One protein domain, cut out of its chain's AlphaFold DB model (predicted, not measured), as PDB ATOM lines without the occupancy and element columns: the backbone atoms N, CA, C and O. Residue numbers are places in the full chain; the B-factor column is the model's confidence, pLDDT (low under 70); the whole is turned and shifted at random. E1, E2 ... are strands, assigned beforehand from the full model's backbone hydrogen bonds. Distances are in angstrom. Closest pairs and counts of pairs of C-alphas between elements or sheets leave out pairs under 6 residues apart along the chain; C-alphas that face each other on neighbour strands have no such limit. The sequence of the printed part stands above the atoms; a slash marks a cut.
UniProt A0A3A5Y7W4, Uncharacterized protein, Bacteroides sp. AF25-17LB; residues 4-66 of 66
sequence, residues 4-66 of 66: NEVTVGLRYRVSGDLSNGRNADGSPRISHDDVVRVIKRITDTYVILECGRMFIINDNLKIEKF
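Overview. This is residues 4 to 66 of the 66 residues of an uncharacterized protein of Bacteroides sp. AF25-17LB (UniProt A0A3A5Y7W4). One strongly twisted sheet is bent back on itself into two leaves, a folded sheet: E4 and E3 face E1 and E5, with E2 as the hinge. The turn of the long hairpin E1-E2, at Asp 25, makes one end of the long axis. The 63 printed residues hold five strands, E1 to E5, and no named helix: all strand, antiparallel, order E4 E3 E2 E1 E5. The whole is compact, radius of gyration of the C-alphas 11.6 A, spanning 37 by 19 by 17 A.

Arrangement. Start at E1, residues 11 to 22; it forms a hairpin with E2, residues 28 to 42, N 14 and O 35 within hydrogen-bond range at 2.8 A. E2 bends by 130 degrees at residue 38, then pairs with E3, residues 46 to 49 (N 48 and O 41, 2.8 A). E4, residues 54 to 56, follows (N 55 and O 47, 2.9 A), ending the meander E1 to E4, each strand the antiparallel neighbour of the one before. E5, residues 62 to 65, is E1's other neighbour (N 13 and O 64, 2.9 A). Across the fold, the closest C-alphas of E1 and E4 are those of Leu 18 and Phe 55, 4.3 A apart.

Along the chain. Find C-alpha 11 at (208.796, 107.150, 172.434); E1 runs 27.8 A, E2 19.6 A. E5 ends at C-alpha 65, (201.825, 104.984, 174.276).

Size, cuts and confidence. The printed part has no cut, the four links are tight, and no printed residue is under 70.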
ATOM      1  N   ASN A   4     200.563 116.834 179.748       87.25
ATOM      2  CA  ASN A   4     201.101 116.800 181.114       87.25
ATOM      3  C   ASN A   4     201.441 115.386 181.627       87.25
ATOM      4  O   ASN A   4     202.157 115.249 182.614       87.25
ATOM      5  N   GLU A   5     200.938 114.334 180.980       90.62
ATOM      6  CA  GLU A   5     201.199 112.928 181.332       90.62
ATOM      7  C   GLU A   5     202.363 112.332 180.523       90.62
ATOM      8  O   GLU A   5     202.713 111.159 180.678       90.62
ATOM      9  N   VAL A   6     202.941 113.118 179.611       93.31
ATOM     10  CA  VAL A   6     204.022 112.693 178.726       93.31
ATOM     11  C   VAL A   6     205.366 112.822 179.433       93.31
ATOM     12  O   VAL A   6     205.740 113.886 179.922       93.31
ATOM     13  N   THR A   7     206.154 111.752 179.388       96.19
ATOM     14  CA  THR A   7     207.535 111.751 179.868       96.19
ATOM     15  C   THR A   7     208.482 112.082 178.718       96.19
ATOM     16  O   THR A   7     208.626 111.314 177.765       96.19
ATOM     17  N   VAL A   8     209.165 113.222 178.813       96.81
ATOM     18  CA  VAL A   8     210.218 113.612 177.861       96.81
ATOM     19  C   VAL A   8     211.328 112.554 177.830       96.81
ATOM     20  O   VAL A   8     211.747 112.048 178.868       96.81
ATOM     21  N   GLY A   9     211.811 112.227 176.632       97.25
ATOM     22  CA  GLY A   9     212.826 111.196 176.402       97.25
ATOM     23  C   GLY A   9     212.262 109.809 176.084       97.25
ATOM     24  O   GLY A   9     213.030 108.929 175.703       97.25
ATOM     25  N   LEU A  10     210.941 109.610 176.165       97.12
ATOM     26  CA  LEU A  10     210.286 108.366 175.749       97.12
ATOM     27  C   LEU A  10     209.645 108.473 174.360       97.12
ATOM     28  O   LEU A  10     209.379 109.563 173.844       97.12
ATOM     29  N   ARG A  11     209.421 107.304 173.750       97.56
ATOM     30  CA  ARG A  11     208.796 107.150 172.434       97.56
ATOM     31  C   ARG A  11     207.278 107.051 172.572       97.56
ATOM     32  O   ARG A  11     206.780 106.276 173.381       97.56
ATOM     33  N   TYR A  12     206.575 107.814 171.743       97.75
ATOM     34  CA  TYR A  12     205.115 107.853 171.668       97.75
ATOM     35  C   TYR A  12     204.671 107.852 170.209       97.75
ATOM     36  O   TYR A  12     205.431 108.277 169.330       97.75
ATOM     37  N   ARG A  13     203.431 107.426 169.959       97.81
ATOM     38  CA  ARG A  13     202.717 107.794 168.736       97.81
ATOM     39  C   ARG A  13     202.140 109.193 168.925       97.81
ATOM     40  O   ARG A  13     201.471 109.450 169.924       97.81
ATOM     41  N   VAL A  14     202.432 110.086 167.992       97.50
ATOM     42  CA  VAL A  14     201.997 111.480 167.993       97.50
ATOM     43  C   VAL A  14     201.341 111.762 166.651       97.50
ATOM     44  O   VAL A  14     201.983 111.634 165.610       97.50
ATOM     45  N   SER A  15     200.073 112.149 166.697       98.06
ATOM     46  CA  SER A  15     199.285 112.564 165.542       98.06
ATOM     47  C   SER A  15     198.700 113.944 165.806       98.06
ATOM     48  O   SER A  15     198.342 114.255 166.942       98.06
ATOM     49  N   GLY A  16     198.643 114.795 164.788       97.88
ATOM     50  CA  GLY A  16     198.116 116.143 164.942       97.88
ATOM     51  C   GLY A  16     198.671 117.130 163.932       97.88
ATOM     52  O   GLY A  16     199.343 116.773 162.960       97.88
ATOM     53  N   ASP A  17     198.397 118.399 164.205       97.94
ATOM     54  CA  ASP A  17     198.850 119.502 163.375       97.94
ATOM     55  C   ASP A  17     200.319 119.816 163.649       97.94
ATOM     56  O   ASP A  17     200.748 119.983 164.786       97.94
ATOM     57  N   LEU A  18     201.096 119.926 162.585       95.31
ATOM     58  CA  LEU A  18     202.529 120.165 162.573       95.31
ATOM     59  C   LEU A  18     202.804 121.554 161.993       95.31
ATOM     60  O   LEU A  18     202.319 121.893 160.910       95.31
ATOM     61  N   SER A  19     203.647 122.334 162.669       93.75
ATOM     62  CA  SER A  19     204.199 123.559 162.089       93.75
ATOM     63  C   SER A  19     205.257 123.206 161.042       93.75
ATOM     64  O   SER A  19     206.303 122.644 161.367       93.75
ATOM     65  N   ASN A  20     204.983 123.535 159.780       92.00
ATOM     66  CA  ASN A  20     205.814 123.179 158.632       92.00
ATOM     67  C   ASN A  20     206.277 124.426 157.858       92.00
ATOM     68  O   ASN A  20     206.130 124.534 156.640       92.00
ATOM     69  N   GLY A  21     206.811 125.399 158.599       89.19
ATOM     70  CA  GLY A  21     207.303 126.661 158.051       89.19
ATOM     71  C   GLY A  21     206.195 127.684 157.788       89.19
ATOM     72  O   GLY A  21     205.196 127.750 158.507       89.19
ATOM     73  N   ARG A  22     206.403 128.530 156.776       93.69
ATOM     74  CA  ARG A  22     205.482 129.604 156.378       93.69
ATOM     75  C   ARG A  22     205.239 129.573 154.871       93.69
ATOM     76  O   ARG A  22     206.112 129.159 154.112       93.69
ATOM     77  N   ASN A  23     204.055 130.007 154.461       92.00
ATOM     78  CA  ASN A  23     203.720 130.258 153.066       92.00
ATOM     79  C   ASN A  23     204.417 131.539 152.567       92.00
ATOM     80  O   ASN A  23     204.983 132.298 153.357       92.00
ATOM     81  N   ALA A  24     204.365 131.791 151.255       94.81
ATOM     82  CA  ALA A  24     204.985 132.970 150.641       94.81
ATOM     83  C   ALA A  24     204.410 134.304 151.160       94.81
ATOM     84  O   ALA A  24     205.117 135.305 151.191       94.81
ATOM     85  N   ASP A  25     203.154 134.303 151.613       94.75
ATOM     86  CA  ASP A  25     202.484 135.446 152.249       94.75
ATOM     87  C   ASP A  25     202.826 135.604 153.747       94.75
ATOM     88  O   ASP A  25     202.305 136.487 154.426       94.75
ATOM     89  N   GLY A  26     203.693 134.741 154.286       92.25
ATOM     90  CA  GLY A  26     204.101 134.736 155.687       92.25
ATOM     91  C   GLY A  26     203.143 134.011 156.638       92.25
ATOM     92  O   GLY A  26     203.488 133.852 157.816       92.25
ATOM     93  N   SER A  27     201.987 133.526 156.174       92.12
ATOM     94  CA  SER A  27     201.068 132.745 157.008       92.12
ATOM     95  C   SER A  27     201.708 131.415 157.444       92.12
ATOM     96  O   SER A  27     202.496 130.832 156.690       92.12
ATOM     97  N   PRO A  28     201.444 130.919 158.669       90.75
ATOM     98  CA  PRO A  28     201.954 129.623 159.103       90.75
ATOM     99  C   PRO A  28     201.466 128.513 158.176       90.75
ATOM    100  O   PRO A  28     200.271 128.391 157.909       90.75
ATOM    101  N   ARG A  29     202.387 127.667 157.719       94.25
ATOM    102  CA  ARG A  29     202.023 126.464 156.982       94.25
ATOM    103  C   ARG A  29     201.814 125.335 157.980       94.25
ATOM    104  O   ARG A  29     202.749 124.928 158.668       94.25
ATOM    105  N   ILE A  30     200.582 124.847 158.048       95.50
ATOM    106  CA  ILE A  30     200.182 123.744 158.921       95.50
ATOM    107  C   ILE A  30     199.958 122.506 158.053       95.50
ATOM    108  O   ILE A  30     199.324 122.578 157.002       95.50
ATOM    109  N   SER A  31     200.504 121.375 158.480       95.38
ATOM    110  CA  SER A  31     200.250 120.062 157.878       95.38
ATOM    111  C   SER A  31     199.846 119.077 158.960       95.38
ATOM    112  O   SER A  31     200.322 119.205 160.078       95.38
ATOM    113  N   HIS A  32     199.031 118.078 158.640       97.00
ATOM    114  CA  HIS A  32     198.706 117.011 159.582       97.00
ATOM    115  C   HIS A  32     199.645 115.817 159.369       97.00
ATOM    116  O   HIS A  32     199.909 115.453 158.222       97.00
ATOM    117  N   ASP A  33     200.165 115.230 160.445       97.06
ATOM    118  CA  ASP A  33     201.092 114.088 160.394       97.06
ATOM    119  C   ASP A  33     200.766 113.083 161.520       97.06
ATOM    120  O   ASP A  33     200.093 113.426 162.495       97.06
ATOM    121  N   ASP A  34     201.227 111.839 161.381       97.50
ATOM    122  CA  ASP A  34     201.081 110.758 162.371       97.50
ATOM    123  C   ASP A  34     202.356 109.910 162.395       97.50
ATOM    124  O   ASP A  34     202.702 109.223 161.430       97.50
ATOM    125  N   VAL A  35     203.098 109.994 163.501       97.25
ATOM    126  CA  VAL A  35     204.441 109.424 163.616       97.25
ATOM    127  C   VAL A  35     204.689 108.800 164.982       97.25
ATOM    128  O   VAL A  35     204.202 109.267 166.005       97.25
ATOM    129  N   VAL A  36     205.555 107.787 165.024       97.81
ATOM    130  CA  VAL A  36     206.075 107.220 166.279       97.81
ATOM    131  C   VAL A  36     207.514 107.680 166.496       97.81
ATOM    132  O   VAL A  36     208.416 107.265 165.762       97.81
ATOM    133  N   ARG A  37     207.763 108.544 167.484       98.00
ATOM    134  CA  ARG A  37     209.086 109.150 167.748       98.00
ATOM    135  C   ARG A  37     209.273 109.502 169.221       98.00
ATOM    136  O   ARG A  37     208.320 109.503 169.994       98.00
ATOM    137  N   VAL A  38     210.517 109.790 169.603       98.06
ATOM    138  CA  VAL A  38     210.831 110.295 170.946       98.06
ATOM    139  C   VAL A  38     210.400 111.754 171.075       98.06
ATOM    140  O   VAL A  38     210.722 112.579 170.216       98.06
ATOM    141  N   ILE A  39     209.699 112.078 172.162       97.81
ATOM    142  CA  ILE A  39     209.383 113.463 172.522       97.81
ATOM    143  C   ILE A  39     210.606 114.061 173.215       97.81
ATOM    144  O   ILE A  39     211.018 113.607 174.280       97.81
ATOM    145  N   LYS A  40     211.206 115.076 172.590       98.31
ATOM    146  CA  LYS A  40     212.449 115.712 173.048       98.31
ATOM    147  C   LYS A  40     212.195 116.880 173.991       98.31
ATOM    148  O   LYS A  40     212.986 117.113 174.899       98.31
ATOM    149  N   ARG A  41     211.138 117.653 173.745       97.69
ATOM    150  CA  ARG A  41     210.780 118.825 174.547       97.69
ATOM    151  C   ARG A  41     209.300 119.135 174.378       97.69
ATOM    152  O   ARG A  41     208.741 118.921 173.308       97.69
ATOM    153  N   ILE A  42     208.704 119.690 175.420       97.06
ATOM    154  CA  ILE A  42     207.351 120.240 175.400       97.06
ATOM    155  C   ILE A  42     207.461 121.723 175.768       97.06
ATOM    156  O   ILE A  42     208.274 122.097 176.617       97.06
ATOM    157  N   THR A  43     206.709 122.567 175.076       95.94
ATOM    158  CA  THR A  43     206.512 123.987 175.392       95.94
ATOM    159  C   THR A  43     205.020 124.254 175.555       95.94
ATOM    160  O   THR A  43     204.212 123.364 175.313       95.94
ATOM    161  N   ASP A  44     204.645 125.486 175.891       96.19
ATOM    162  CA  ASP A  44     203.232 125.867 176.036       96.19
ATOM    163  C   ASP A  44     202.425 125.697 174.738       96.19
ATOM    164  O   ASP A  44     201.209 125.538 174.767       96.19
ATOM    165  N   THR A  45     203.100 125.721 173.586       96.00
ATOM    166  CA  THR A  45     202.472 125.693 172.259       96.00
ATOM    167  C   THR A  45     202.830 124.468 171.430       96.00
ATOM    168  O   THR A  45     202.133 124.188 170.454       96.00
ATOM    169  N   TYR A  46     203.915 123.756 171.759       96.81
ATOM    170  CA  TYR A  46     204.436 122.685 170.913       96.81
ATOM    171  C   TYR A  46     204.877 121.440 171.679       96.81
ATOM    172  O   TYR A  46     205.547 121.512 172.709       96.81
ATOM    173  N   VAL A  47     204.634 120.287 171.062       97.50
ATOM    174  CA  VAL A  47     205.340 119.032 171.333       97.50
ATOM    175  C   VAL A  47     206.427 118.862 170.276       97.50
ATOM    176  O   VAL A  47     206.154 118.728 169.083       97.50
ATOM    177  N   ILE A  48     207.684 118.892 170.715       97.62
ATOM    178  CA  ILE A  48     208.862 118.857 169.850       97.62
ATOM    179  C   ILE A  48     209.473 117.461 169.902       97.62
ATOM    180  O   ILE A  48     209.919 116.988 170.952       97.62
ATOM    181  N   LEU A  49     209.525 116.809 168.747       97.50
ATOM    182  CA  LEU A  49     210.093 115.474 168.597       97.50
ATOM    183  C   LEU A  49     211.614 115.529 168.419       97.50
ATOM    184  O   LEU A  49     212.182 116.554 168.038       97.50
ATOM    185  N   GLU A  50     212.288 114.400 168.635       97.62
ATOM    186  CA  GLU A  50     213.743 114.269 168.452       97.62
ATOM    187  C   GLU A  50     214.232 114.697 167.060       97.62
ATOM    188  O   GLU A  50     215.333 115.228 166.930       97.62
ATOM    189  N   CYS A  51     213.389 114.539 166.036       94.88
ATOM    190  CA  CYS A  51     213.670 114.911 164.650       94.88
ATOM    191  C   CYS A  51     213.394 116.390 164.325       94.88
ATOM    192  O   CYS A  51     213.480 116.779 163.164       94.88
ATOM    193  N   GLY A  52     213.018 117.201 165.316       94.94
ATOM    194  CA  GLY A  52     212.722 118.625 165.144       94.94
ATOM    195  C   GLY A  52     211.303 118.933 164.665       94.94
ATOM    196  O   GLY A  52     210.944 120.101 164.592       94.94
ATOM    197  N   ARG A  53     210.472 117.919 164.384       96.12
ATOM    198  CA  ARG A  53     209.035 118.113 164.130       96.12
ATOM    199  C   ARG A  53     208.372 118.774 165.340       96.12
ATOM    200  O   ARG A  53     208.575 118.322 166.466       96.12
ATOM    201  N   MET A  54     207.574 119.807 165.085       97.19
ATOM    202  CA  MET A  54     206.883 120.597 166.103       97.19
ATOM    203  C   MET A  54     205.370 120.457 165.931       97.19
ATOM    204  O   MET A  54     204.773 121.137 165.093       97.19
ATOM    205  N   PHE A  55     204.765 119.560 166.703       97.75
ATOM    206  CA  PHE A  55     203.313 119.398 166.751       97.75
ATOM    207  C   PHE A  55     202.699 120.503 167.607       97.75
ATOM    208  O   PHE A  55     203.214 120.795 168.682       97.75
ATOM    209  N   ILE A  56     201.632 121.127 167.126       97.31
ATOM    210  CA  ILE A  56     200.899 122.198 167.798       97.31
ATOM    211  C   ILE A  56     200.040 121.580 168.903       97.31
ATOM    212  O   ILE A  56     199.370 120.574 168.684       97.31
ATOM    213  N   ILE A  57     200.049 122.187 170.088       97.06
ATOM    214  CA  ILE A  57     199.144 121.812 171.177       97.06
ATOM    215  C   ILE A  57     197.787 122.469 170.914       97.06
ATOM    216  O   ILE A  57     197.597 123.657 171.167       97.06
ATOM    217  N   ASN A  58     196.864 121.698 170.343       95.88
ATOM    218  CA  ASN A  58     195.483 122.080 170.054       95.88
ATOM    219  C   ASN A  58     194.564 120.841 170.105       95.88
ATOM    220  O   ASN A  58     195.016 119.742 170.427       95.88
ATOM    221  N   ASP A  59     193.290 121.006 169.743       96.88
ATOM    222  CA  ASP A  59     192.286 119.930 169.780       96.88
ATOM    223  C   ASP A  59     192.582 118.754 168.828       96.88
ATOM    224  O   ASP A  59     192.037 117.661 168.997       96.88
ATOM    225  N   ASN A  60     193.466 118.944 167.843       97.00
ATOM    226  CA  ASN A  60     193.863 117.898 166.900       97.00
ATOM    227  C   ASN A  60     195.031 117.044 167.418       97.00
ATOM    228  O   ASN A  60     195.340 116.019 166.807       97.00
ATOM    229  N   LEU A  61     195.684 117.436 168.518       97.69
ATOM    230  CA  LEU A  61     196.831 116.713 169.059       97.69
ATOM    231  C   LEU A  61     196.399 115.435 169.787       97.69
ATOM    232  O   LEU A  61     195.676 115.461 170.784       97.69
ATOM    233  N   LYS A  62     196.933 114.302 169.335       97.69
ATOM    234  CA  LYS A  62     196.761 112.986 169.946       97.69
ATOM    235  C   LYS A  62     198.120 112.378 170.256       97.69
ATOM    236  O   LYS A  62     198.993 112.295 169.395       97.69
ATOM    237  N   ILE A  63     198.282 111.937 171.501       97.12
ATOM    238  CA  ILE A  63     199.485 111.248 171.978       97.12
ATOM    239  C   ILE A  63     199.070 109.936 172.631       97.12
ATOM    240  O   ILE A  63     198.226 109.931 173.537       97.12
ATOM    241  N   GLU A  64     199.681 108.843 172.184       96.69
ATOM    242  CA  GLU A  64     199.421 107.477 172.642       96.69
ATOM    243  C   GLU A  64     200.735 106.764 172.980       96.69
ATOM    244  O   GLU A  64     201.777 107.007 172.359       96.69
ATOM    245  N   LYS A  65     200.695 105.874 173.982       92.19
ATOM    246  CA  LYS A  65     201.825 104.984 174.276       92.19
ATOM    247  C   LYS A  65     202.034 104.026 173.105       92.19
ATOM    248  O   LYS A  65     201.066 103.499 172.564       92.19
ATOM    249  N   PHE A  66     203.300 103.826 172.753       82.12
ATOM    250  CA  PHE A  66     203.751 102.821 171.798       82.12
ATOM    251  C   PHE A  66     204.363 101.636 172.544       82.12
ATOM    252  O   PHE A  66     205.077 101.897 173.542       82.12
TER     253      PHE A  66